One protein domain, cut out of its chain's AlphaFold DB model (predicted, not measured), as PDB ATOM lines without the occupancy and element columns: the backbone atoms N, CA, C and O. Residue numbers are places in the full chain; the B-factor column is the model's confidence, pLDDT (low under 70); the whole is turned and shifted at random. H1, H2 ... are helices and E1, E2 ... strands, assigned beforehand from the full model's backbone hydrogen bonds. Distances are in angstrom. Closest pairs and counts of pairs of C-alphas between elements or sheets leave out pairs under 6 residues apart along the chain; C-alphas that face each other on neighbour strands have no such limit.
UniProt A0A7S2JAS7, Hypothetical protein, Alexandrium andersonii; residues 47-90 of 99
ATOM      1  N   ALA A  47     197.090 189.278 268.672       94.81
ATOM      2  CA  ALA A  47     196.636 189.929 267.451       94.81
ATOM      3  C   ALA A  47     197.841 190.384 266.621       94.81
ATOM      4  O   ALA A  47     198.694 191.132 267.112       94.81
ATOM      5  N   GLU A  48     197.915 189.949 265.363       91.44
ATOM      6  CA  GLU A  48     199.072 190.233 264.515       91.44
ATOM      7  C   GLU A  48     198.736 190.508 263.040       91.44
ATOM      8  O   GLU A  48     197.831 189.904 262.474       91.44
ATOM      9  N   GLU A  49     199.531 191.380 262.403       90.56
ATOM     10  CA  GLU A  49     199.470 191.738 260.973       90.56
ATOM     11  C   GLU A  49     199.461 190.543 260.010       90.56
ATOM     12  O   GLU A  49     198.800 190.582 258.975       90.56
ATOM     13  N   HIS A  50     200.205 189.485 260.330       89.00
ATOM     14  CA  HIS A  50     200.306 188.274 259.510       89.00
ATOM     15  C   HIS A  50     199.284 187.197 259.911       89.00
ATOM     16  O   HIS A  50     199.272 186.109 259.332       89.00
ATOM     17  N   CYS A  51     198.421 187.499 260.882       84.12
ATOM     18  CA  CYS A  51     197.302 186.670 261.310       84.12
ATOM     19  C   CYS A  51     195.975 187.258 260.796       84.12
ATOM     20  O   CYS A  51     195.925 188.339 260.215       84.12
ATOM     21  N   GLN A  52     194.865 186.543 260.996       83.44
ATOM     22  CA  GLN A  52     193.523 187.018 260.622       83.44
ATOM     23  C   GLN A  52     192.943 187.989 261.670       83.44
ATOM     24  O   GLN A  52     191.777 187.887 262.045       83.44
ATOM     25  N   SER A  53     193.770 188.911 262.167       87.62
ATOM     26  CA  SER A  53     193.411 189.875 263.208       87.62
ATOM     27  C   SER A  53     193.152 191.236 262.569       87.62
ATOM     28  O   SER A  53     194.071 192.018 262.325       87.62
ATOM     29  N   GLU A  54     191.892 191.526 262.251       90.00
ATOM     30  CA  GLU A  54     191.521 192.849 261.747       90.00
ATOM     31  C   GLU A  54     191.756 193.915 262.819       90.00
ATOM     32  O   GLU A  54     191.450 193.710 263.989       90.00
ATOM     33  N   HIS A  55     192.261 195.079 262.410       92.88
ATOM     34  CA  HIS A  55     192.438 196.234 263.294       92.88
ATOM     35  C   HIS A  55     193.360 196.002 264.504       92.88
ATOM     36  O   HIS A  55     193.276 196.755 265.478       92.88
ATOM     37  N   TRP A  56     194.257 195.009 264.444       94.31
ATOM     38  CA  TRP A  56     195.225 194.704 265.505       94.31
ATOM     39  C   TRP A  56     196.010 195.949 265.953       94.31
ATOM     40  O   TRP A  56     196.340 196.103 267.126       94.31
ATOM     41  N   GLU A  57     196.265 196.893 265.044       94.38
ATOM     42  CA  GLU A  57     197.026 198.112 265.311       94.38
ATOM     43  C   GLU A  57     196.305 199.091 266.244       94.38
ATOM     44  O   GLU A  57     196.905 200.061 266.718       94.38
ATOM     45  N   ARG A  58     195.003 198.884 266.475       94.75
ATOM     46  CA  ARG A  58     194.203 199.728 267.361       94.75
ATOM     47  C   ARG A  58     194.393 199.376 268.825       94.75
ATOM     48  O   ARG A  58     194.265 200.281 269.638       94.75
ATOM     49  N   CYS A  59     194.734 198.127 269.141       95.06
ATOM     50  CA  CYS A  59     194.841 197.639 270.518       95.06
ATOM     51  C   CYS A  59     193.541 197.791 271.326       95.06
ATOM     52  O   CYS A  59     193.561 198.004 272.534       95.06
ATOM     53  N   GLU A  60     192.404 197.723 270.634       93.56
ATOM     54  CA  GLU A  60     191.062 197.998 271.162       93.56
ATOM     55  C   GLU A  60     190.201 196.724 271.140       93.56
ATOM     56  O   GLU A  60     189.068 196.725 270.657       93.56
ATOM     57  N   ASP A  61     190.741 195.605 271.626       89.62
ATOM     58  CA  ASP A  61     189.997 194.351 271.774       89.62
ATOM     59  C   ASP A  61     190.474 193.539 272.999       89.62
ATOM     60  O   ASP A  61     190.985 194.111 273.961       89.62
ATOM     61  N   SER A  62     190.196 192.232 273.045       89.50
ATOM     62  CA  SER A  62     190.510 191.357 274.183       89.50
ATOM     63  C   SER A  62     191.793 190.530 274.041       89.50
ATOM     64  O   SER A  62     192.035 189.684 274.903       89.50
ATOM     65  N   HIS A  63     192.590 190.705 272.981       93.00
ATOM     66  CA  HIS A  63     193.864 189.991 272.858       93.00
ATOM     67  C   HIS A  63     194.838 190.440 273.959       93.00
ATOM     68  O   HIS A  63     194.814 191.581 274.421       93.00
ATOM     69  N   ALA A  64     195.717 189.536 274.391       92.25
ATOM     70  CA  ALA A  64     196.687 189.831 275.445       92.25
ATOM     71  C   ALA A  64     197.910 190.601 274.921       92.25
ATOM     72  O   ALA A  64     198.592 191.285 275.686       92.25
ATOM     73  N   ALA A  65     198.213 190.464 273.629       93.94
ATOM     74  CA  ALA A  65     199.335 191.119 272.973       93.94
ATOM     75  C   ALA A  65     198.989 191.508 271.530       93.94
ATOM     76  O   ALA A  65     198.153 190.878 270.885       93.94
ATOM     77  N   PHE A  66     199.691 192.524 271.026       95.62
ATOM     78  CA  PHE A  66     199.499 193.100 269.697       95.62
ATOM     79  C   PHE A  66     200.856 193.294 269.009       95.62
ATOM     80  O   PHE A  66     201.796 193.815 269.620       95.62
ATOM     81  N   HIS A  67     200.975 192.891 267.744       95.25
ATOM     82  CA  HIS A  67     202.224 192.942 266.978       95.25
ATOM     83  C   HIS A  67     201.971 193.273 265.492       95.25
ATOM     84  O   HIS A  67     200.972 192.821 264.941       95.25
ATOM     85  N   PRO A  68     202.874 193.980 264.779       95.81
ATOM     86  CA  PRO A  68     204.130 194.587 265.228       95.81
ATOM     87  C   PRO A  68     204.071 196.080 265.584       95.81
ATOM     88  O   PRO A  68     203.591 196.915 264.819       95.81
ATOM     89  N   PHE A  69     204.785 196.466 266.646       96.62
ATOM     90  CA  PHE A  69     205.130 197.866 266.923       96.62
ATOM     91  C   PHE A  69     206.642 198.070 266.896       96.62
ATOM     92  O   PHE A  69     207.346 197.861 267.875       96.62
ATOM     93  N   LYS A  70     207.152 198.489 265.734       95.69
ATOM     94  CA  LYS A  70     208.600 198.602 265.471       95.69
ATOM     95  C   LYS A  70     209.245 199.888 266.004       95.69
ATOM     96  O   LYS A  70     210.444 200.076 265.822       95.69
ATOM     97  N   THR A  71     208.471 200.785 266.617       97.75
ATOM     98  CA  THR A  71     208.984 202.012 267.245       97.75
ATOM     99  C   THR A  71     208.291 202.265 268.579       97.75
ATOM    100  O   THR A  71     207.154 201.831 268.790       97.75
ATOM    101  N   ALA A  72     208.970 202.987 269.471       97.88
ATOM    102  CA  ALA A  72     208.438 203.333 270.785       97.88
ATOM    103  C   ALA A  72     207.172 204.197 270.682       97.88
ATOM    104  O   ALA A  72     206.245 204.030 271.471       97.88
ATOM    105  N   GLU A  73     207.100 205.082 269.686       98.12
ATOM    106  CA  GLU A  73     205.945 205.951 269.456       98.12
ATOM    107  C   GLU A  73     204.701 205.133 269.107       98.12
ATOM    108  O   GLU A  73     203.649 205.340 269.709       98.12
ATOM    109  N   LYS A  74     204.832 204.162 268.192       97.06
ATOM    110  CA  LYS A  74     203.718 203.294 267.790       97.06
ATOM    111  C   LYS A  74     203.245 202.401 268.937       97.06
ATOM    112  O   LYS A  74     202.044 202.240 269.130       97.06
ATOM    113  N   TYR A  75     204.177 201.871 269.728       97.06
ATOM    114  CA  TYR A  75     203.838 201.135 270.947       97.06
ATOM    115  C   TYR A  75     203.074 202.021 271.947       97.06
ATOM    116  O   TYR A  75     202.032 201.629 272.463       97.06
ATOM    117  N   ALA A  76     203.546 203.248 272.184       97.56
ATOM    118  CA  ALA A  76     202.892 204.168 273.108       97.56
ATOM    119  C   ALA A  76     201.501 204.611 272.618       97.56
ATOM    120  O   ALA A  76     200.618 204.872 273.431       97.56
ATOM    121  N   GLU A  77     201.288 204.719 271.304       97.38
ATOM    122  CA  GLU A  77     199.961 204.955 270.723       97.38
ATOM    123  C   GLU A  77     198.997 203.799 270.988       97.38
ATOM    124  O   GLU A  77     197.874 204.054 271.414       97.38
ATOM    125  N   CYS A  78     199.445 202.560 270.774       96.50
ATOM    126  CA  CYS A  78     198.689 201.352 271.102       96.50
ATOM    127  C   CYS A  78     198.280 201.333 272.581       96.50
ATOM    128  O   CYS A  78     197.098 201.203 272.891       96.50
ATOM    129  N   LEU A  79     199.235 201.566 273.487       95.88
ATOM    130  CA  LEU A  79     198.976 201.587 274.926       95.88
ATOM    131  C   LEU A  79     197.919 202.636 275.309       95.88
ATOM    132  O   LEU A  79     196.963 202.310 276.004       95.88
ATOM    133  N   ARG A  80     198.030 203.867 274.790       96.69
ATOM    134  CA  ARG A  80     197.044 204.929 275.066       96.69
ATOM    135  C   ARG A  80     195.634 204.583 274.580       96.69
ATOM    136  O   ARG A  80     194.661 205.008 275.198       96.69
ATOM    137  N   ARG A  81     195.509 203.879 273.450       95.50
ATOM    138  CA  ARG A  81     194.205 203.433 272.936       95.50
ATOM    139  C   ARG A  81     193.615 202.337 273.816       95.50
ATOM    140  O   ARG A  81     192.453 202.454 274.185       95.50
ATOM    141  N   ALA A  82     194.426 201.354 274.209       94.19
ATOM    142  CA  ALA A  82     194.013 200.282 275.112       94.19
ATOM    143  C   ALA A  82     193.531 200.825 276.470       94.19
ATOM    144  O   ALA A  82     192.440 200.480 276.912       94.19
ATOM    145  N   GLU A  83     194.286 201.742 277.086       93.31
ATOM    146  CA  GLU A  83     193.907 202.383 278.356       93.31
ATOM    147  C   GLU A  83     192.554 203.097 278.250       93.31
ATOM    148  O   GLU A  83     191.659 202.883 279.066       93.31
ATOM    149  N   LYS A  84     192.365 203.896 277.192       92.88
ATOM    150  CA  LYS A  84     191.089 204.573 276.942       92.88
ATOM    151  C   LYS A  84     189.945 203.580 276.712       92.88
ATOM    152  O   LYS A  84     188.834 203.797 277.187       92.88
ATOM    153  N   TYR A  85     190.201 202.515 275.961       90.19
ATOM    154  CA  TYR A  85     189.208 201.495 275.644       90.19
ATOM    155  C   TYR A  85     188.740 200.720 276.885       90.19
ATOM    156  O   TYR A  85     187.566 200.358 276.984       90.19
ATOM    157  N   ASP A  86     189.631 200.499 277.850       86.12
ATOM    158  CA  ASP A  86     189.295 199.880 279.132       86.12
ATOM    159  C   ASP A  86     188.528 200.827 280.064       86.12
ATOM    160  O   ASP A  86     187.559 200.400 280.705       86.12
ATOM    161  N   ASP A  87     188.884 202.115 280.082       85.75
ATOM    162  CA  ASP A  87     188.119 203.152 280.787       85.75
ATOM    163  C   ASP A  87     186.680 203.240 280.249       85.75
ATOM    164  O   ASP A  87     185.716 203.195 281.021       85.75
ATOM    165  N   ASP A  88     186.519 203.287 278.920       85.62
ATOM    166  CA  ASP A  88     185.217 203.396 278.248       85.62
ATOM    167  C   ASP A  88     184.326 202.158 278.490       85.62
ATOM    168  O   ASP A  88     183.096 202.270 278.531       85.62
ATOM    169  N   ARG A  89     184.920 200.970 278.687       81.06
ATOM    170  CA  ARG A  89     184.193 199.722 278.996       81.06
ATOM    171  C   ARG A  89     183.929 199.505 280.489       81.06
ATOM    172  O   ARG A  89     183.258 198.535 280.842       81.06
ATOM    173  N   GLY A  90     184.403 200.398 281.358       67.00
ATOM    174  CA  GLY A  90     184.216 200.288 282.803       67.00
ATOM    175  C   GLY A  90     184.960 199.089 283.383       67.00
ATOM    176  O   GLY A  90     184.340 198.230 284.016       67.00
TER     177      GLY A  90
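This is residues 47 to 90 of the 99 residues of the protein "Hypothetical protein" of Alexandrium andersonii (UniProt A0A7S2JAS7). One long straight helix, H1, forms one side of the domain, and a looped stretch with no named element, residues 47 to 64, winds beside it and packs on it with Arg 58 and Cys 59. The short strand E1 ends this looped part. The printed part has 44 residues, with one named strand and then one named helix; the class is mostly helix, with under half of the residues in named elements. It is compact, with a radius of gyration of the C-alphas of 10.3 A and spans of 31 by 23 by 14 A.

H1, residues 72 to 88, measures 24.4 A, from C-alpha 72 at (208.438, 203.333, 270.785) to C-alpha 88 at (185.217, 203.396, 278.248). E1 is residues 65 to 67, with C-alpha 65 at (199.335, 191.119, 272.973).

In H1 every O i to N i+4 pair is within hydrogen-bond range. E1 and H1 are only just apart, 8.4 A at their closest C-alphas. A tight link of 4 residues joins them. E1 pairs with no named strand, but its residues 66 to 67 pair with residues 47 to 48, parallel.

The C-alphas of His 50 and Gly 90 are the two farthest apart, 30.8 A. The printed part has no cut. Mean pLDDT of the printed part is 92.2; residue 90 is under 70.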